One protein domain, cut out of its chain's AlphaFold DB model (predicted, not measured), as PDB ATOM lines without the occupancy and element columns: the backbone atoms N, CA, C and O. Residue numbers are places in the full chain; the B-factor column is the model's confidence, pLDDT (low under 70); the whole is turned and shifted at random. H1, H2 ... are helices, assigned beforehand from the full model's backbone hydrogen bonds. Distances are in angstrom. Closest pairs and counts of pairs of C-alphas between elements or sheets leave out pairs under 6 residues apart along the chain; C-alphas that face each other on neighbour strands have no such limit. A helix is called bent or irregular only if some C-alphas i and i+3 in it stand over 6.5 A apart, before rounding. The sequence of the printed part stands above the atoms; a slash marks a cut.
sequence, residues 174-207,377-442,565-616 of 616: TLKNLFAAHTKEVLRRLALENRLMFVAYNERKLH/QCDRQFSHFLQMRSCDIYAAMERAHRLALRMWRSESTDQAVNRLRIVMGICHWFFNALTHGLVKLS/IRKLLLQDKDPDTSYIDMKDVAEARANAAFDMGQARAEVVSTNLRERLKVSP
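AT A GLANCE: This is residues 174 to 207, 377 to 442 and 565 to 616 of the 616 residues of the protein "Jacalin-type lectin domain-containing protein" of Saprolegnia parasitica (strain CBS 223.65) (UniProt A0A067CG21). Two long helices, H1 and H2, run side by side in opposite ways, the shorter H3 folds back along one end part of H2, and a third long helix, H5, crosses H1 and H2 at a slant. Residues 604 to 616, of which 604 to 611 belong to H5, stick out at one end, and residues 565 to 579, including the small H4, stick out as a thin arm. The printed part has 152 residues with five named helices, in the order H1, H2, H3, H4, H5, and no named strand; the class is all helix. It is loose, with a radius of gyration of the C-alphas of 20.2 A, and elongated, spanning 74 by 47 by 30 A.

IN THESE COORDINATES: H1, residues 175 to 205, begins with C-alpha 175 at (276.115, 183.152, 192.716) and is 45.8 A long. It is irregular: C-alphas 202 and 205 are 7.4 A apart. H2, residues 377 to 409, is 48.1 A long and begins with C-alpha 377 at (280.761, 208.969, 157.384). H3 is residues 420 to 434, 21.1 A. H4 is residues 565 to 570. H5, residues 582 to 611, is 42.9 A long and ends with C-alpha 611 at (274.017, 187.905, 141.373).

HOW THE PARTS SIT: H2 is the hub, touching H1, H3 and H5. H1, H2 and H3 form an up and down bundle, each running against the one before it. H2 touches H1 with residues 386 to 401 alone, at a shallow tilt of 22 degrees; the closest C-alphas, of Asn 194 and Leu 386, are 6.9 A apart. H2 and H3 are a helical hairpin at a shallow tilt of 30 degrees, with the C-alphas of Ala 400 and Cys 427 closest at 5.1 A. H1 and H3 are close but not clearly touching; the C-alphas of Leu 175 and Leu 420 are closest, at 7.0 A. H5 touches H1 with residues 595 to 599 alone, at a steep tilt of 42 degrees, the same way, closest at the C-alphas of Arg 195 and Ala 599, 6.8 A. H5 touches H2 with residues 588 to 592 alone, at a steep tilt of 49 degrees, opposite ways, closest at the C-alphas of Gln 387 and Arg 589, 7.5 A. H3 and H5 are apart, and H4 touches no helix. Every O i to N i+4 pair is within hydrogen-bond range in H2, H3, H4 and H5, and 26 of 27 in H1.

THE WHOLE: The C-alphas farthest apart, of Ser 412 and Pro 616, are 74.8 A from each other; Pro 616 is the chain's last residue. Residues 208 to 376 are not printed, with 22.0 A between C-alphas 207 and 377, and residues 443 to 564 are not printed, with 47.1 A between C-alphas 442 and 565. The link from H2 to H3 is short and that from H4 to H5 is long. The mean pLDDT of the printed part is 73.8; residues 205 to 207 and 565 to 616 are under 70.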
ATOM      1  N   THR A 174     276.748 178.301 192.544       79.94
ATOM      2  CA  THR A 174     277.155 179.501 193.281       79.94
ATOM      3  C   THR A 174     276.651 180.755 192.568       79.94
ATOM      4  O   THR A 174     276.480 180.759 191.348       79.94
ATOM      5  N   LEU A 175     276.486 181.859 193.305       81.50
ATOM      6  CA  LEU A 175     276.115 183.152 192.716       81.50
ATOM      7  C   LEU A 175     277.088 183.569 191.596       81.50
ATOM      8  O   LEU A 175     276.664 184.073 190.564       81.50
ATOM      9  N   LYS A 176     278.386 183.269 191.755       83.50
ATOM     10  CA  LYS A 176     279.409 183.503 190.727       83.50
ATOM     11  C   LYS A 176     279.130 182.712 189.444       83.50
ATOM     12  O   LYS A 176     279.222 183.276 188.358       83.50
ATOM     13  N   ASN A 177     278.764 181.434 189.559       84.81
ATOM     14  CA  ASN A 177     278.419 180.605 188.402       84.81
ATOM     15  C   ASN A 177     277.139 181.107 187.717       84.81
ATOM     16  O   ASN A 177     277.071 181.127 186.490       84.81
ATOM     17  N   LEU A 178     276.149 181.555 188.495       86.69
ATOM     18  CA  LEU A 178     274.904 182.127 187.971       86.69
ATOM     19  C   LEU A 178     275.142 183.461 187.250       86.69
ATOM     20  O   LEU A 178     274.562 183.690 186.192       86.69
ATOM     21  N   PHE A 179     276.032 184.313 187.763       88.50
ATOM     22  CA  PHE A 179     276.438 185.533 187.064       88.50
ATOM     23  C   PHE A 179     277.199 185.236 185.782       88.50
ATOM     24  O   PHE A 179     276.877 185.833 184.765       88.50
ATOM     25  N   ALA A 180     278.134 184.283 185.788       88.00
ATOM     26  CA  ALA A 180     278.840 183.882 184.572       88.00
ATOM     27  C   ALA A 180     277.872 183.354 183.495       88.00
ATOM     28  O   ALA A 180     278.008 183.694 182.319       88.00
ATOM     29  N   ALA A 181     276.864 182.571 183.896       88.81
ATOM     30  CA  ALA A 181     275.805 182.119 182.999       88.81
ATOM     31  C   ALA A 181     274.979 183.296 182.448       88.81
ATOM     32  O   ALA A 181     274.758 183.364 181.242       88.81
ATOM     33  N   HIS A 182     274.595 184.251 183.303       92.06
ATOM     34  CA  HIS A 182     273.889 185.461 182.877       92.06
ATOM     35  C   HIS A 182     274.724 186.315 181.914       92.06
ATOM     36  O   HIS A 182     274.215 186.739 180.885       92.06
ATOM     37  N   THR A 183     276.010 186.532 182.193       91.25
ATOM     38  CA  THR A 183     276.910 187.281 181.306       91.25
ATOM     39  C   THR A 183     276.991 186.629 179.932       91.25
ATOM     40  O   THR A 183     276.840 187.304 178.918       91.25
ATOM     41  N   LYS A 184     277.164 185.304 179.884       91.25
ATOM     42  CA  LYS A 184     277.195 184.555 178.623       91.25
ATOM     43  C   LYS A 184     275.892 184.710 177.832       91.25
ATOM     44  O   LYS A 184     275.934 184.844 176.613       91.25
ATOM     45  N   GLU A 185     274.757 184.695 178.521       91.75
ATOM     46  CA  GLU A 185     273.441 184.908 177.920       91.75
ATOM     47  C   GLU A 185     273.290 186.327 177.349       91.75
ATOM     48  O   GLU A 185     272.895 186.502 176.198       91.75
ATOM     49  N   VAL A 186     273.675 187.350 178.118       91.62
ATOM     50  CA  VAL A 186     273.633 188.755 177.684       91.62
ATOM     51  C   VAL A 186     274.513 188.993 176.458       91.62
ATOM     52  O   VAL A 186     274.066 189.635 175.512       91.62
ATOM     53  N   LEU A 187     275.727 188.441 176.440       90.00
ATOM     54  CA  LEU A 187     276.648 188.558 175.306       90.00
ATOM     55  C   LEU A 187     276.074 187.952 174.023       90.00
ATOM     56  O   LEU A 187     276.176 188.553 172.957       90.00
ATOM     57  N   ARG A 188     275.422 186.787 174.120       89.75
ATOM     58  CA  ARG A 188     274.751 186.155 172.974       89.75
ATOM     59  C   ARG A 188     273.605 187.013 172.445       89.75
ATOM     60  O   ARG A 188     273.490 187.203 171.239       89.75
ATOM     61  N   ARG A 189     272.787 187.564 173.346       91.31
ATOM     62  CA  ARG A 189     271.692 188.480 172.990       91.31
ATOM     63  C   ARG A 189     272.202 189.761 172.333       91.31
ATOM     64  O   ARG A 189     271.599 190.222 171.371       91.31
ATOM     65  N   LEU A 190     273.310 190.311 172.829       91.81
ATOM     66  CA  LEU A 190     273.958 191.493 172.262       91.81
ATOM     67  C   LEU A 190     274.494 191.217 170.851       91.81
ATOM     68  O   LEU A 190     274.249 192.011 169.950       91.81
ATOM     69  N   ALA A 191     275.178 190.090 170.641       89.06
ATOM     70  CA  ALA A 191     275.671 189.702 169.317       89.06
ATOM     71  C   ALA A 191     274.518 189.538 168.309       89.06
ATOM     72  O   ALA A 191     274.589 190.030 167.182       89.06
ATOM     73  N   LEU A 192     273.416 188.915 168.742       89.75
ATOM     74  CA  LEU A 192     272.201 188.789 167.940       89.75
ATOM     75  C   LEU A 192     271.581 190.158 167.612       89.75
ATOM     76  O   LEU A 192     271.252 190.414 166.455       89.75
ATOM     77  N   GLU A 193     271.447 191.052 168.598       91.25
ATOM     78  CA  GLU A 193     270.960 192.419 168.372       91.25
ATOM     79  C   GLU A 193     271.864 193.162 167.383       91.25
ATOM     80  O   GLU A 193     271.355 193.724 166.420       91.25
ATOM     81  N   ASN A 194     273.188 193.107 167.548       90.69
ATOM     82  CA  ASN A 194     274.142 193.751 166.642       90.69
ATOM     83  C   ASN A 194     273.988 193.256 165.199       90.69
ATOM     84  O   ASN A 194     273.973 194.067 164.271       90.69
ATOM     85  N   ARG A 195     273.809 191.943 165.000       88.12
ATOM     86  CA  ARG A 195     273.550 191.362 163.675       88.12
ATOM     87  C   ARG A 195     272.255 191.898 163.068       88.12
ATOM     88  O   ARG A 195     272.253 192.323 161.915       88.12
ATOM     89  N   LEU A 196     271.167 191.914 163.837       89.00
ATOM     90  CA  LEU A 196     269.878 192.430 163.368       89.00
ATOM     91  C   LEU A 196     269.937 193.937 163.085       89.00
ATOM     92  O   LEU A 196     269.374 194.398 162.096       89.00
ATOM     93  N   MET A 197     270.652 194.701 163.912       90.12
ATOM     94  CA  MET A 197     270.868 196.134 163.710       90.12
ATOM     95  C   MET A 197     271.671 196.393 162.437       90.12
ATOM     96  O   MET A 197     271.389 197.345 161.719       90.12
ATOM     97  N   PHE A 198     272.646 195.542 162.116       89.00
ATOM     98  CA  PHE A 198     273.402 195.648 160.872       89.00
ATOM     99  C   PHE A 198     272.516 195.421 159.638       89.00
ATOM    100  O   PHE A 198     272.587 196.187 158.678       89.00
ATOM    101  N   VAL A 199     271.639 194.411 159.676       86.56
ATOM    102  CA  VAL A 199     270.647 194.167 158.612       86.56
ATOM    103  C   VAL A 199     269.712 195.369 158.470       86.56
ATOM    104  O   VAL A 199     269.600 195.934 157.383       86.56
ATOM    105  N   ALA A 200     269.151 195.840 159.585       86.38
ATOM    106  CA  ALA A 200     268.284 197.012 159.617       86.38
ATOM    107  C   ALA A 200     268.985 198.272 159.076       86.38
ATOM    108  O   ALA A 200     268.383 199.058 158.345       86.38
ATOM    109  N   TYR A 201     270.272 198.467 159.376       87.38
ATOM    110  CA  TYR A 201     271.054 199.574 158.832       87.38
ATOM    111  C   TYR A 201     271.202 199.468 157.312       87.38
ATOM    112  O   TYR A 201     271.064 200.476 156.624       87.38
ATOM    113  N   ASN A 202     271.431 198.282 156.751       83.50
ATOM    114  CA  ASN A 202     271.527 198.119 155.295       83.50
ATOM    115  C   ASN A 202     270.184 198.373 154.596       83.50
ATOM    116  O   ASN A 202     270.141 199.029 153.556       83.50
ATOM    117  N   GLU A 203     269.089 197.937 155.211       78.62
ATOM    118  CA  GLU A 203     267.727 198.106 154.697       78.62
ATOM    119  C   GLU A 203     267.140 199.500 154.976       78.62
ATOM    120  O   GLU A 203     266.033 199.800 154.541       78.62
ATOM    121  N   ARG A 204     267.872 200.404 155.644       77.81
ATOM    122  CA  ARG A 204     267.366 201.726 156.080       77.81
ATOM    123  C   ARG A 204     266.831 202.624 154.958       77.81
ATOM    124  O   ARG A 204     266.094 203.568 155.226       77.81
ATOM    125  N   LYS A 205     267.253 202.383 153.712       69.44
ATOM    126  CA  LYS A 205     266.833 203.151 152.525       69.44
ATOM    127  C   LYS A 205     265.580 202.576 151.859       69.44
ATOM    128  O   LYS A 205     264.979 203.258 151.033       69.44
ATOM    129  N   LEU A 206     265.210 201.341 152.191       68.25
ATOM    130  CA  LEU A 206     264.061 200.649 151.626       68.25
ATOM    131  C   LEU A 206     262.845 200.927 152.507       68.25
ATOM    132  O   LEU A 206     262.836 200.605 153.691       68.25
ATOM    133  N   HIS A 207     261.824 201.551 151.928       68.38
ATOM    134  CA  HIS A 207     260.527 201.680 152.579       68.38
ATOM    135  C   HIS A 207     259.624 200.579 152.036       68.38
ATOM    136  O   HIS A 207     259.323 200.564 150.843       68.38
ATOM    137  N   GLN A 377     280.969 208.344 156.073       77.69
ATOM    138  CA  GLN A 377     280.761 208.969 157.384       77.69
ATOM    139  C   GLN A 377     279.594 208.312 158.151       77.69
ATOM    140  O   GLN A 377     279.666 208.121 159.364       77.69
ATOM    141  N   CYS A 378     278.567 207.863 157.424       80.19
ATOM    142  CA  CYS A 378     277.443 207.097 157.958       80.19
ATOM    143  C   CYS A 378     277.864 205.767 158.612       80.19
ATOM    144  O   CYS A 378     277.385 205.445 159.694       80.19
ATOM    145  N   ASP A 379     278.786 205.017 158.006       83.12
ATOM    146  CA  ASP A 379     279.265 203.729 158.522       83.12
ATOM    147  C   ASP A 379     280.122 203.918 159.780       83.12
ATOM    148  O   ASP A 379     280.011 203.149 160.739       83.12
ATOM    149  N   ARG A 380     280.927 204.990 159.833       82.94
ATOM    150  CA  ARG A 380     281.653 205.364 161.056       82.94
ATOM    151  C   ARG A 380     280.675 205.724 162.173       82.94
ATOM    152  O   ARG A 380     280.799 205.205 163.284       82.94
ATOM    153  N   GLN A 381     279.684 206.564 161.883       85.81
ATOM    154  CA  GLN A 381     278.639 206.935 162.839       85.81
ATOM    155  C   GLN A 381     277.877 205.702 163.346       85.81
ATOM    156  O   GLN A 381     277.682 205.543 164.551       85.81
ATOM    157  N   PHE A 382     277.514 204.783 162.453       89.00
ATOM    158  CA  PHE A 382     276.857 203.535 162.820       89.00
ATOM    159  C   PHE A 382     277.746 202.634 163.696       89.00
ATOM    160  O   PHE A 382     277.277 202.062 164.680       89.00
ATOM    161  N   SER A 383     279.055 202.578 163.440       86.12
ATOM    162  CA  SER A 383     279.981 201.845 164.314       86.12
ATOM    163  C   SER A 383     280.026 202.429 165.737       86.12
ATOM    164  O   SER A 383     280.038 201.683 166.718       86.12
ATOM    165  N   HIS A 384     279.981 203.761 165.876       87.75
ATOM    166  CA  HIS A 384     279.891 204.424 167.179       87.75
ATOM    167  C   HIS A 384     278.547 204.178 167.865       87.75
ATOM    168  O   HIS A 384     278.520 204.000 169.082       87.75
ATOM    169  N   PHE A 385     277.455 204.121 167.101       91.81
ATOM    170  CA  PHE A 385     276.140 203.744 167.613       91.81
ATOM    171  C   PHE A 385     276.169 202.347 168.257       91.81
ATOM    172  O   PHE A 385     275.791 202.206 169.420       91.81
ATOM    173  N   LEU A 386     276.685 201.334 167.547       91.00
ATOM    174  CA  LEU A 386     276.779 199.961 168.066       91.00
ATOM    175  C   LEU A 386     277.662 199.871 169.318       91.00
ATOM    176  O   LEU A 386     277.335 199.158 170.269       91.00
ATOM    177  N   GLN A 387     278.764 200.626 169.347       87.62
ATOM    178  CA  GLN A 387     279.644 200.698 170.515       87.62
ATOM    179  C   GLN A 387     278.926 201.283 171.732       87.62
ATOM    180  O   GLN A 387     278.978 200.689 172.806       87.62
ATOM    181  N   MET A 388     278.233 202.416 171.576       88.31
ATOM    182  CA  MET A 388     277.496 203.028 172.686       88.31
ATOM    183  C   MET A 388     276.375 202.119 173.185       88.31
ATOM    184  O   MET A 388     276.258 201.905 174.389       88.31
ATOM    185  N   ARG A 389     275.632 201.493 172.267       90.12
ATOM    186  CA  ARG A 389     274.596 200.517 172.617       90.12
ATOM    187  C   ARG A 389     275.160 199.337 173.413       90.12
ATOM    188  O   ARG A 389     274.575 198.938 174.417       90.12
ATOM    189  N   SER A 390     276.313 198.812 173.003       90.38
ATOM    190  CA  SER A 390     276.999 197.734 173.722       90.38
ATOM    191  C   SER A 390     277.400 198.176 175.133       90.38
ATOM    192  O   SER A 390     277.112 197.473 176.101       90.38
ATOM    193  N   CYS A 391     277.996 199.365 175.274       89.88
ATOM    194  CA  CYS A 391     278.369 199.931 176.574       89.88
ATOM    195  C   CYS A 391     277.162 200.104 177.510       89.88
ATOM    196  O   CYS A 391     277.255 199.748 178.686       89.88
ATOM    197  N   ASP A 392     276.024 200.581 177.002       90.69
ATOM    198  CA  ASP A 392     274.793 200.722 177.789       90.69
ATOM    199  C   ASP A 392     274.304 199.376 178.337       90.69
ATOM    200  O   ASP A 392     273.875 199.283 179.493       90.69
ATOM    201  N   ILE A 393     274.403 198.316 177.530       92.12
ATOM    202  CA  ILE A 393     274.005 196.957 177.914       92.12
ATOM    203  C   ILE A 393     274.961 196.385 178.965       92.12
ATOM    204  O   ILE A 393     274.493 195.834 179.967       92.12
ATOM    205  N   TYR A 394     276.275 196.563 178.802       91.62
ATOM    206  CA  TYR A 394     277.255 196.162 179.816       91.62
ATOM    207  C   TYR A 394     277.028 196.893 181.142       91.62
ATOM    208  O   TYR A 394     276.948 196.254 182.192       91.62
ATOM    209  N   ALA A 395     276.820 198.211 181.100       90.94
ATOM    210  CA  ALA A 395     276.530 199.003 182.290       90.94
ATOM    211  C   ALA A 395     275.215 198.567 182.963       90.94
ATOM    212  O   ALA A 395     275.125 198.506 184.191       90.94
ATOM    213  N   ALA A 396     274.182 198.231 182.183       93.06
ATOM    214  CA  ALA A 396     272.928 197.697 182.710       93.06
ATOM    215  C   ALA A 396     273.111 196.328 183.387       93.06
ATOM    216  O   ALA A 396     272.563 196.108 184.470       93.06
ATOM    217  N   MET A 397     273.892 195.431 182.780       93.19
ATOM    218  CA  MET A 397     274.226 194.120 183.343       93.19
ATOM    219  C   MET A 397     274.963 194.266 184.673       93.19
ATOM    220  O   MET A 397     274.574 193.655 185.668       93.19
ATOM    221  N   GLU A 398     275.978 195.123 184.714       91.12
ATOM    222  CA  GLU A 398     276.786 195.342 185.908       91.12
ATOM    223  C   GLU A 398     275.950 195.938 187.054       91.12
ATOM    224  O   GLU A 398     276.027 195.477 188.195       91.12
ATOM    225  N   ARG A 399     275.064 196.902 186.753       92.38
ATOM    226  CA  ARG A 399     274.094 197.437 187.728       92.38
ATOM    227  C   ARG A 399     273.175 196.344 188.279       92.38
ATOM    228  O   ARG A 399     272.900 196.338 189.481       92.38
ATOM    229  N   ALA A 400     272.725 195.415 187.438       93.75
ATOM    230  CA  ALA A 400     271.884 194.300 187.864       93.75
ATOM    231  C   ALA A 400     272.634 193.296 188.752       93.75
ATOM    232  O   ALA A 400     272.121 192.907 189.804       93.75
ATOM    233  N   HIS A 401     273.876 192.951 188.409       90.94
ATOM    234  CA  HIS A 401     274.729 192.113 189.258       90.94
ATOM    235  C   HIS A 401     275.049 192.783 190.597       90.94
ATOM    236  O   HIS A 401     274.999 192.128 191.640       90.94
ATOM    237  N   ARG A 402     275.312 194.096 190.602       90.94
ATOM    238  CA  ARG A 402     275.520 194.876 191.833       90.94
ATOM    239  C   ARG A 402     274.287 194.859 192.734       90.94
ATOM    240  O   ARG A 402     274.432 194.672 193.941       90.94
ATOM    241  N   LEU A 403     273.087 195.012 192.171       90.62
ATOM    242  CA  LEU A 403     271.835 194.893 192.924       90.62
ATOM    243  C   LEU A 403     271.699 193.498 193.549       90.62
ATOM    244  O   LEU A 403     271.469 193.387 194.751       90.62
ATOM    245  N   ALA A 404     271.922 192.443 192.763       89.31
ATOM    246  CA  ALA A 404     271.857 191.063 193.237       89.31
ATOM    247  C   ALA A 404     272.857 190.776 194.373       89.31
ATOM    248  O   ALA A 404     272.506 190.138 195.364       89.31
ATOM    249  N   LEU A 405     274.087 191.295 194.272       88.31
ATOM    250  CA  LEU A 405     275.100 191.189 195.329       88.31
ATOM    251  C   LEU A 405     274.692 191.919 196.607       88.31
ATOM    252  O   LEU A 405     274.905 191.388 197.695       88.31
ATOM    253  N   ARG A 406     274.122 193.122 196.486       87.25
ATOM    254  CA  ARG A 406     273.632 193.888 197.639       87.25
ATOM    255  C   ARG A 406     272.492 193.160 198.335       87.25
ATOM    256  O   ARG A 406     272.533 193.045 199.550       87.25
ATOM    257  N   MET A 407     271.536 192.623 197.578       85.19
ATOM    258  CA  MET A 407     270.432 191.840 198.137       85.19
ATOM    259  C   MET A 407     270.934 190.592 198.864       85.19
ATOM    260  O   MET A 407     270.524 190.347 199.987       85.19
ATOM    261  N   TRP A 408     271.867 189.850 198.258       83.19
ATOM    262  CA  TRP A 408     272.416 188.623 198.839       83.19
ATOM    263  C   TRP A 408     273.252 188.851 200.109       83.19
ATOM    264  O   TRP A 408     273.299 187.985 200.977       83.19
ATOM    265  N   ARG A 409     273.959 189.985 200.201       83.38
ATOM    266  CA  ARG A 409     274.823 190.324 201.348       83.38
ATOM    267  C   ARG A 409     274.108 191.111 202.442       83.38
ATOM    268  O   ARG A 409     274.700 191.326 203.494       83.38
ATOM    269  N   SER A 410     272.907 191.609 202.178       82.12
ATOM    270  CA  SER A 410     272.181 192.433 203.132       82.12
ATOM    271  C   SER A 410     271.606 191.566 204.250       82.12
ATOM    272  O   SER A 410     270.974 190.545 203.996       82.12
ATOM    273  N   GLU A 411     271.819 191.990 205.493       72.69
ATOM    274  CA  GLU A 411     271.209 191.364 206.671       72.69
ATOM    275  C   GLU A 411     269.758 191.825 206.887       72.69
ATOM    276  O   GLU A 411     269.020 191.190 207.633       72.69
ATOM    277  N   SER A 412     269.329 192.911 206.228       78.50
ATOM    278  CA  SER A 412     267.971 193.456 206.358       78.50
ATOM    279  C   SER A 412     266.956 192.822 205.405       78.50
ATOM    280  O   SER A 412     265.759 193.085 205.527       78.50
ATOM    281  N   THR A 413     267.399 191.994 204.455       76.75
ATOM    282  CA  THR A 413     266.509 191.238 203.570       76.75
ATOM    283  C   THR A 413     266.027 189.960 204.249       76.75
ATOM    284  O   THR A 413     266.806 189.188 204.806       76.75
ATOM    285  N   ASP A 414     264.718 189.709 204.169       80.62
ATOM    286  CA  ASP A 414     264.107 188.494 204.708       80.62
ATOM    287  C   ASP A 414     264.740 187.233 204.080       80.62
ATOM    288  O   ASP A 414     265.018 187.173 202.874       80.62
ATOM    289  N   GLN A 415     264.941 186.189 204.889       75.75
ATOM    290  CA  GLN A 415     265.531 184.914 204.474       75.75
ATOM    291  C   GLN A 415     264.743 184.252 203.335       75.75
ATOM    292  O   GLN A 415     265.316 183.529 202.514       75.75
ATOM    293  N   ALA A 416     263.437 184.525 203.241       76.94
ATOM    294  CA  ALA A 416     262.606 184.077 202.130       76.94
ATOM    295  C   ALA A 416     263.054 184.667 200.780       76.94
ATOM    296  O   ALA A 416     263.030 183.959 199.772       76.94
ATOM    297  N   VAL A 417     263.504 185.928 200.765       76.69
ATOM    298  CA  VAL A 417     263.955 186.667 199.572       76.69
ATOM    299  C   VAL A 417     265.420 186.360 199.248       76.69
ATOM    300  O   VAL A 417     265.785 186.297 198.073       76.69
ATOM    301  N   ASN A 418     266.233 186.042 200.260       76.62
ATOM    302  CA  ASN A 418     267.632 185.609 200.122       76.62
ATOM    303  C   ASN A 418     267.794 184.184 199.557       76.62
ATOM    304  O   ASN A 418     268.784 183.503 199.805       76.62
ATOM    305  N   ARG A 419     266.848 183.708 198.743       82.94
ATOM    306  CA  ARG A 419     267.023 182.494 197.936       82.94
ATOM    307  C   ARG A 419     267.669 182.868 196.605       82.94
ATOM    308  O   ARG A 419     267.149 183.715 195.883       82.94
ATOM    309  N   LEU A 420     268.742 182.167 196.220       83.00
ATOM    310  CA  LEU A 420     269.496 182.412 194.973       83.00
ATOM    311  C   LEU A 420     268.600 182.524 193.730       83.00
ATOM    312  O   LEU A 420     268.821 183.385 192.882       83.00
ATOM    313  N   ARG A 421     267.551 181.696 193.639       85.00
ATOM    314  CA  ARG A 421     266.583 181.729 192.530       85.00
ATOM    315  C   ARG A 421     265.824 183.057 192.446       85.00
ATOM    316  O   ARG A 421     265.608 183.553 191.346       85.00
ATOM    317  N   ILE A 422     265.423 183.620 193.584       87.50
ATOM    318  CA  ILE A 422     264.662 184.876 193.652       87.50
ATOM    319  C   ILE A 422     265.587 186.050 193.345       87.50
ATOM    320  O   ILE A 422     265.263 186.866 192.487       87.50
ATOM    321  N   VAL A 423     266.771 186.077 193.961       88.88
ATOM    322  CA  VAL A 423     267.797 187.098 193.700       88.88
ATOM    323  C   VAL A 423     268.154 187.146 192.211       88.88
ATOM    324  O   VAL A 423     268.156 188.218 191.609       88.88
ATOM    325  N   MET A 424     268.377 185.987 191.583       91.06
ATOM    326  CA  MET A 424     268.615 185.929 190.139       91.06
ATOM    327  C   MET A 424     267.384 186.327 189.322       91.06
ATOM    328  O   MET A 424     267.532 187.008 188.314       91.06
ATOM    329  N   GLY A 425     266.169 185.956 189.735       90.88
ATOM    330  CA  GLY A 425     264.936 186.401 189.076       90.88
ATOM    331  C   GLY A 425     264.807 187.928 189.038       90.88
ATOM    332  O   GLY A 425     264.537 188.499 187.981       90.88
ATOM    333  N   ILE A 426     265.090 188.594 190.160       92.12
ATOM    334  CA  ILE A 426     265.081 190.059 190.270       92.12
ATOM    335  C   ILE A 426     266.207 190.676 189.434       92.12
ATOM    336  O   ILE A 426     265.973 191.659 188.733       92.12
ATOM    337  N   CYS A 427     267.401 190.072 189.439       93.38
ATOM    338  CA  CYS A 427     268.515 190.480 188.580       93.38
ATOM    339  C   CYS A 427     268.110 190.490 187.096       93.38
ATOM    340  O   CYS A 427     268.311 191.492 186.410       93.38
ATOM    341  N   HIS A 428     267.499 189.405 186.609       93.31
ATOM    342  CA  HIS A 428     267.034 189.297 185.223       93.31
ATOM    343  C   HIS A 428     265.946 190.322 184.894       93.31
ATOM    344  O   HIS A 428     265.976 190.939 183.828       93.31
ATOM    345  N   TRP A 429     264.981 190.515 185.796       94.25
ATOM    346  CA  TRP A 429     263.919 191.501 185.615       94.25
ATOM    347  C   TRP A 429     264.483 192.922 185.512       94.25
ATOM    348  O   TRP A 429     264.188 193.633 184.550       94.25
ATOM    349  N   PHE A 430     265.350 193.308 186.449       94.88
ATOM    350  CA  PHE A 430     265.948 194.640 186.485       94.88
ATOM    351  C   PHE A 430     266.832 194.898 185.258       94.88
ATOM    352  O   PHE A 430     266.735 195.953 184.636       94.88
ATOM    353  N   PHE A 431     267.626 193.909 184.838       95.12
ATOM    354  CA  PHE A 431     268.404 193.989 183.603       95.12
ATOM    355  C   PHE A 431     267.519 194.201 182.359       95.12
ATOM    356  O   PHE A 431     267.778 195.093 181.549       95.12
ATOM    357  N   ASN A 432     266.444 193.421 182.211       91.75
ATOM    358  CA  ASN A 432     265.532 193.556 181.071       91.75
ATOM    359  C   ASN A 432     264.787 194.904 181.076       91.75
ATOM    360  O   ASN A 432     264.492 195.439 180.009       91.75
ATOM    361  N   ALA A 433     264.519 195.480 182.251       90.94
ATOM    362  CA  ALA A 433     263.936 196.814 182.367       90.94
ATOM    363  C   ALA A 433     264.905 197.921 181.906       90.94
ATOM    364  O   ALA A 433     264.475 198.880 181.267       90.94
ATOM    365  N   LEU A 434     266.205 197.774 182.194       90.69
ATOM    366  CA  LEU A 434     267.244 198.753 181.852       90.69
ATOM    367  C   LEU A 434     267.690 198.717 180.385       90.69
ATOM    368  O   LEU A 434     268.157 199.722 179.867       90.69
ATOM    369  N   THR A 435     267.585 197.575 179.707       87.56
ATOM    370  CA  THR A 435     268.105 197.412 178.334       87.56
ATOM    371  C   THR A 435     267.154 197.891 177.234       87.56
ATOM    372  O   THR A 435     267.485 197.818 176.051       87.56
ATOM    373  N   HIS A 436     265.979 198.418 177.600       83.94
ATOM    374  CA  HIS A 436     264.991 198.985 176.673       83.94
ATOM    375  C   HIS A 436     264.563 198.037 175.535       83.94
ATOM    376  O   HIS A 436     264.241 198.493 174.445       83.94
ATOM    377  N   GLY A 437     264.521 196.726 175.796       81.81
ATOM    378  CA  GLY A 437     264.118 195.731 174.797       81.81
ATOM    379  C   GLY A 437     265.288 195.078 174.062       81.81
ATOM    380  O   GLY A 437     265.236 194.919 172.850       81.81
ATOM    381  N   LEU A 438     266.334 194.658 174.781       89.00
ATOM    382  CA  LEU A 438     267.353 193.779 174.205       89.00
ATOM    383  C   LEU A 438     266.695 192.517 173.622       89.00
ATOM    384  O   LEU A 438     265.879 191.873 174.295       89.00
ATOM    385  N   VAL A 439     267.081 192.147 172.401       90.19
ATOM    386  CA  VAL A 439     266.529 190.994 171.676       90.19
ATOM    387  C   VAL A 439     266.653 189.723 172.517       90.19
ATOM    388  O   VAL A 439     267.661 189.496 173.190       90.19
ATOM    389  N   LYS A 440     265.589 188.918 172.557       86.81
ATOM    390  CA  LYS A 440     265.590 187.621 173.244       86.81
ATOM    391  C   LYS A 440     266.167 186.564 172.308       86.81
ATOM    392  O   LYS A 440     265.868 186.600 171.118       86.81
ATOM    393  N   LEU A 441     266.944 185.628 172.850       84.38
ATOM    394  CA  LEU A 441     267.335 184.442 172.093       84.38
ATOM    395  C   LEU A 441     266.086 183.614 171.798       84.38
ATOM    396  O   LEU A 441     265.256 183.411 172.689       84.38
ATOM    397  N   SER A 442     265.951 183.172 170.552       80.62
ATOM    398  CA  SER A 442     264.936 182.198 170.169       80.62
ATOM    399  C   SER A 442     265.591 180.819 170.175       80.62
ATOM    400  O   SER A 442     266.669 180.633 169.617       80.62
ATOM    401  N   ILE A 565     289.777 222.817 171.131       65.38
ATOM    402  CA  ILE A 565     288.360 223.074 171.440       65.38
ATOM    403  C   ILE A 565     287.741 221.853 172.127       65.38
ATOM    404  O   ILE A 565     286.987 221.998 173.087       65.38
ATOM    405  N   ARG A 566     288.112 220.638 171.698       62.81
ATOM    406  CA  ARG A 566     287.653 219.394 172.333       62.81
ATOM    407  C   ARG A 566     288.060 219.322 173.808       62.81
ATOM    408  O   ARG A 566     287.230 218.974 174.640       62.81
ATOM    409  N   LYS A 567     289.311 219.664 174.138       66.94
ATOM    410  CA  LYS A 567     289.789 219.701 175.533       66.94
ATOM    411  C   LYS A 567     289.076 220.771 176.360       66.94
ATOM    412  O   LYS A 567     288.762 220.507 177.511       66.94
ATOM    413  N   LEU A 568     288.777 221.923 175.765       68.31
ATOM    414  CA  LEU A 568     288.058 223.018 176.424       68.31
ATOM    415  C   LEU A 568     286.591 222.661 176.732       68.31
ATOM    416  O   LEU A 568     286.076 223.040 177.774       68.31
ATOM    417  N   LEU A 569     285.935 221.892 175.856       64.06
ATOM    418  CA  LEU A 569     284.553 221.425 176.042       64.06
ATOM    419  C   LEU A 569     284.422 220.218 176.988       64.06
ATOM    420  O   LEU A 569     283.348 219.991 177.536       64.06
ATOM    421  N   LEU A 570     285.487 219.422 177.144       67.88
ATOM    422  CA  LEU A 570     285.528 218.236 178.012       67.88
ATOM    423  C   LEU A 570     286.163 218.505 179.386       67.88
ATOM    424  O   LEU A 570     286.218 217.597 180.212       67.88
ATOM    425  N   GLN A 571     286.651 219.723 179.637       53.38
ATOM    426  CA  GLN A 571     287.129 220.151 180.949       53.38
ATOM    427  C   GLN A 571     285.942 220.401 181.885       53.38
ATOM    428  O   GLN A 571     285.580 221.534 182.160       53.38
ATOM    429  N   ASP A 572     285.323 219.316 182.342       48.06
ATOM    430  CA  ASP A 572     284.745 219.215 183.677       48.06
ATOM    431  C   ASP A 572     284.415 217.748 183.963       48.06
ATOM    432  O   ASP A 572     283.546 217.146 183.329       48.06
ATOM    433  N   LYS A 573     285.099 217.214 184.982       45.56
ATOM    434  CA  LYS A 573     285.123 215.828 185.481       45.56
ATOM    435  C   LYS A 573     286.130 214.926 184.778       45.56
ATOM    436  O   LYS A 573     285.876 214.378 183.708       45.56
ATOM    437  N   ASP A 574     287.233 214.686 185.483       38.69
ATOM    438  CA  ASP A 574     288.008 213.465 185.311       38.69
ATOM    439  C   ASP A 574     287.032 212.278 185.315       38.69
ATOM    440  O   ASP A 574     286.277 212.103 186.281       38.69
ATOM    441  N   PRO A 575     286.958 211.485 184.234       44.66
ATOM    442  CA  PRO A 575     286.162 210.276 184.265       44.66
ATOM    443  C   PRO A 575     286.790 209.351 185.307       44.66
ATOM    444  O   PRO A 575     287.975 209.025 185.204       44.66
ATOM    445  N   ASP A 576     285.998 208.920 186.294       40.97
ATOM    446  CA  ASP A 576     286.331 207.829 187.216       40.97
ATOM    447  C   ASP A 576     286.585 206.547 186.397       40.97
ATOM    448  O   ASP A 576     285.731 205.681 186.209       40.97
ATOM    449  N   THR A 577     287.790 206.448 185.846       43.56
ATOM    450  CA  THR A 577     288.315 205.316 185.071       43.56
ATOM    451  C   THR A 577     288.807 204.193 185.978       43.56
ATOM    452  O   THR A 577     289.242 203.153 185.500       43.56
ATOM    453  N   SER A 578     288.660 204.357 187.293       47.94
ATOM    454  CA  SER A 578     288.964 203.350 188.309       47.94
ATOM    455  C   SER A 578     288.085 202.092 188.214       47.94
ATOM    456  O   SER A 578     288.426 201.080 188.822       47.94
ATOM    457  N   TYR A 579     286.990 202.121 187.438       46.66
ATOM    458  CA  TYR A 579     285.993 201.041 187.401       46.66
ATOM    459  C   TYR A 579     285.686 200.448 186.018       46.66
ATOM    460  O   TYR A 579     284.928 199.482 185.947       46.66
ATOM    461  N   ILE A 580     286.252 200.976 184.929       43.53
ATOM    462  CA  ILE A 580     286.079 200.401 183.585       43.53
ATOM    463  C   ILE A 580     287.360 199.645 183.246       43.53
ATOM    464  O   ILE A 580     288.379 200.267 182.944       43.53
ATOM    465  N   ASP A 581     287.327 198.310 183.306       47.72
ATOM    466  CA  ASP A 581     288.459 197.501 182.861       47.72
ATOM    467  C   ASP A 581     288.643 197.733 181.353       47.72
ATOM    468  O   ASP A 581     287.841 197.307 180.518       47.72
ATOM    469  N   MET A 582     289.692 198.474 180.990       44.47
ATOM    470  CA  MET A 582     290.022 198.805 179.600       44.47
ATOM    471  C   MET A 582     290.205 197.548 178.742       44.47
ATOM    472  O   MET A 582     290.090 197.617 177.516       44.47
ATOM    473  N   LYS A 583     290.442 196.394 179.377       49.38
ATOM    474  CA  LYS A 583     290.475 195.085 178.735       49.38
ATOM    475  C   LYS A 583     289.103 194.651 178.211       49.38
ATOM    476  O   LYS A 583     289.032 194.227 177.063       49.38
ATOM    477  N   ASP A 584     288.029 194.848 178.973       47.19
ATOM    478  CA  ASP A 584     286.660 194.501 178.563       47.19
ATOM    479  C   ASP A 584     286.168 195.418 177.431       47.19
ATOM    480  O   ASP A 584     285.485 194.978 176.507       47.19
ATOM    481  N   VAL A 585     286.570 196.694 177.442       46.34
ATOM    482  CA  VAL A 585     286.274 197.644 176.352       46.34
ATOM    483  C   VAL A 585     287.061 197.302 175.083       46.34
ATOM    484  O   VAL A 585     286.532 197.416 173.973       46.34
ATOM    485  N   ALA A 586     288.318 196.872 175.222       49.16
ATOM    486  CA  ALA A 586     289.129 196.397 174.104       49.16
ATOM    487  C   ALA A 586     288.585 195.080 173.527       49.16
ATOM    488  O   ALA A 586     288.533 194.932 172.307       49.16
ATOM    489  N   GLU A 587     288.115 194.167 174.377       52.44
ATOM    490  CA  GLU A 587     287.473 192.914 173.971       52.44
ATOM    491  C   GLU A 587     286.119 193.177 173.298       52.44
ATOM    492  O   GLU A 587     285.849 192.632 172.232       52.44
ATOM    493  N   ALA A 588     285.312 194.112 173.811       49.28
ATOM    494  CA  ALA A 588     284.087 194.563 173.151       49.28
ATOM    495  C   ALA A 588     284.367 195.219 171.785       49.28
ATOM    496  O   ALA A 588     283.628 194.981 170.830       49.28
ATOM    497  N   ARG A 589     285.449 196.003 171.655       48.53
ATOM    498  CA  ARG A 589     285.899 196.555 170.364       48.53
ATOM    499  C   ARG A 589     286.342 195.463 169.392       48.53
ATOM    500  O   ARG A 589     285.986 195.538 168.219       48.53
ATOM    501  N   ALA A 590     287.104 194.479 169.864       50.41
ATOM    502  CA  ALA A 590     287.575 193.365 169.048       50.41
ATOM    503  C   ALA A 590     286.407 192.485 168.577       50.41
ATOM    504  O   ALA A 590     286.326 192.173 167.392       50.41
ATOM    505  N   ASN A 591     285.465 192.176 169.470       51.53
ATOM    506  CA  ASN A 591     284.264 191.403 169.156       51.53
ATOM    507  C   ASN A 591     283.347 192.161 168.190       51.53
ATOM    508  O   ASN A 591     282.933 191.596 167.189       51.53
ATOM    509  N   ALA A 592     283.119 193.464 168.394       46.16
ATOM    510  CA  ALA A 592     282.333 194.271 167.458       46.16
ATOM    511  C   ALA A 592     282.988 194.371 166.066       46.16
ATOM    512  O   ALA A 592     282.293 194.346 165.052       46.16
ATOM    513  N   ALA A 593     284.320 194.469 165.994       46.91
ATOM    514  CA  ALA A 593     285.047 194.464 164.725       46.91
ATOM    515  C   ALA A 593     284.987 193.092 164.028       46.91
ATOM    516  O   ALA A 593     284.814 193.033 162.809       46.91
ATOM    517  N   PHE A 594     285.092 192.003 164.793       48.34
ATOM    518  CA  PHE A 594     284.961 190.633 164.300       48.34
ATOM    519  C   PHE A 594     283.543 190.347 163.785       48.34
ATOM    520  O   PHE A 594     283.388 189.900 162.649       48.34
ATOM    521  N   ASP A 595     282.516 190.705 164.558       47.91
ATOM    522  CA  ASP A 595     281.105 190.547 164.194       47.91
ATOM    523  C   ASP A 595     280.750 191.373 162.948       47.91
ATOM    524  O   ASP A 595     280.056 190.883 162.057       47.91
ATOM    525  N   MET A 596     281.278 192.601 162.819       47.78
ATOM    526  CA  MET A 596     281.124 193.392 161.591       47.78
ATOM    527  C   MET A 596     281.842 192.757 160.394       47.78
ATOM    528  O   MET A 596     281.313 192.787 159.282       47.78
ATOM    529  N   GLY A 597     283.016 192.154 160.599       47.22
ATOM    530  CA  GLY A 597     283.719 191.394 159.564       47.22
ATOM    531  C   GLY A 597     282.918 190.179 159.087       47.22
ATOM    532  O   GLY A 597     282.772 189.968 157.881       47.22
ATOM    533  N   GLN A 598     282.337 189.425 160.021       50.81
ATOM    534  CA  GLN A 598     281.534 188.239 159.732       50.81
ATOM    535  C   GLN A 598     280.196 188.597 159.066       50.81
ATOM    536  O   GLN A 598     279.843 188.006 158.045       50.81
ATOM    537  N   ALA A 599     279.495 189.621 159.562       48.03
ATOM    538  CA  ALA A 599     278.260 190.118 158.956       48.03
ATOM    539  C   ALA A 599     278.496 190.653 157.534       48.03
ATOM    540  O   ALA A 599     277.718 190.373 156.622       48.03
ATOM    541  N   ARG A 600     279.607 191.368 157.304       46.69
ATOM    542  CA  ARG A 600     279.985 191.851 155.968       46.69
ATOM    543  C   ARG A 600     280.301 190.696 155.018       46.69
ATOM    544  O   ARG A 600     279.877 190.744 153.867       46.69
ATOM    545  N   ALA A 601     280.981 189.648 155.483       48.94
ATOM    546  CA  ALA A 601     281.256 188.454 154.682       48.94
ATOM    547  C   ALA A 601     279.968 187.699 154.300       48.94
ATOM    548  O   ALA A 601     279.810 187.303 153.144       48.94
ATOM    549  N   GLU A 602     279.017 187.556 155.226       52.50
ATOM    550  CA  GLU A 602     277.721 186.924 154.951       52.50
ATOM    551  C   GLU A 602     276.876 187.736 153.959       52.50
ATOM    552  O   GLU A 602     276.350 187.164 153.001       52.50
ATOM    553  N   VAL A 603     276.802 189.064 154.115       47.94
ATOM    554  CA  VAL A 603     276.079 189.958 153.188       47.94
ATOM    555  C   VAL A 603     276.721 189.970 151.796       47.94
ATOM    556  O   VAL A 603     276.031 189.921 150.779       47.94
ATOM    557  N   VAL A 604     278.053 189.968 151.715       48.53
ATOM    558  CA  VAL A 604     278.763 189.844 150.433       48.53
ATOM    559  C   VAL A 604     278.488 188.480 149.795       48.53
ATOM    560  O   VAL A 604     278.225 188.418 148.597       48.53
ATOM    561  N   SER A 605     278.471 187.398 150.579       47.69
ATOM    562  CA  SER A 605     278.196 186.046 150.076       47.69
ATOM    563  C   SER A 605     276.751 185.856 149.592       47.69
ATOM    564  O   SER A 605     276.521 185.155 148.608       47.69
ATOM    565  N   THR A 606     275.780 186.495 150.246       43.25
ATOM    566  CA  THR A 606     274.360 186.458 149.864       43.25
ATOM    567  C   THR A 606     274.114 187.285 148.608       43.25
ATOM    568  O   THR A 606     273.566 186.749 147.649       43.25
ATOM    569  N   ASN A 607     274.662 188.502 148.528       44.72
ATOM    570  CA  ASN A 607     274.634 189.315 147.306       44.72
ATOM    571  C   ASN A 607     275.340 188.629 146.119       44.72
ATOM    572  O   ASN A 607     274.879 188.725 144.982       44.72
ATOM    573  N   LEU A 608     276.442 187.905 146.355       44.66
ATOM    574  CA  LEU A 608     277.106 187.083 145.333       44.66
ATOM    575  C   LEU A 608     276.220 185.923 144.866       44.66
ATOM    576  O   LEU A 608     276.116 185.688 143.666       44.66
ATOM    577  N   ARG A 609     275.549 185.222 145.787       48.34
ATOM    578  CA  ARG A 609     274.603 184.143 145.451       48.34
ATOM    579  C   ARG A 609     273.385 184.650 144.684       48.34
ATOM    580  O   ARG A 609     272.876 183.923 143.839       48.34
ATOM    581  N   GLU A 610     272.922 185.863 144.961       47.50
ATOM    582  CA  GLU A 610     271.827 186.492 144.220       47.50
ATOM    583  C   GLU A 610     272.269 186.945 142.828       47.50
ATOM    584  O   GLU A 610     271.581 186.655 141.853       47.50
ATOM    585  N   ARG A 611     273.460 187.541 142.689       47.25
ATOM    586  CA  ARG A 611     274.017 187.905 141.373       47.25
ATOM    587  C   ARG A 611     274.300 186.691 140.487       47.25
ATOM    588  O   ARG A 611     274.036 186.750 139.292       47.25
ATOM    589  N   LEU A 612     274.760 185.580 141.066       48.09
ATOM    590  CA  LEU A 612     274.985 184.317 140.349       48.09
ATOM    591  C   LEU A 612     273.686 183.611 139.915       48.09
ATOM    592  O   LEU A 612     273.740 182.711 139.085       48.09
ATOM    593  N   LYS A 613     272.519 184.007 140.447       46.91
ATOM    594  CA  LYS A 613     271.198 183.520 140.005       46.91
ATOM    595  C   LYS A 613     270.589 184.346 138.866       46.91
ATOM    596  O   LYS A 613     269.585 183.923 138.306       46.91
ATOM    597  N   VAL A 614     271.158 185.515 138.559       41.62
ATOM    598  CA  VAL A 614     270.652 186.456 137.538       41.62
ATOM    599  C   VAL A 614     271.486 186.413 136.248       41.62
ATOM    600  O   VAL A 614     271.076 186.959 135.228       41.62
ATOM    601  N   SER A 615     272.627 185.725 136.244       32.03
ATOM    602  CA  SER A 615     273.317 185.356 135.004       32.03
ATOM    603  C   SER A 615     272.598 184.168 134.334       32.03
ATOM    604  O   SER A 615     272.374 183.177 135.031       32.03
ATOM    605  N   PRO A 616     272.216 184.279 133.045       42.84
ATOM    606  CA  PRO A 616     271.420 183.282 132.322       42.84
ATOM    607  C   PRO A 616     272.100 181.919 132.173       42.84
ATOM    608  O   PRO A 616     273.354 181.878 132.134       42.84
TER     609      PRO A 616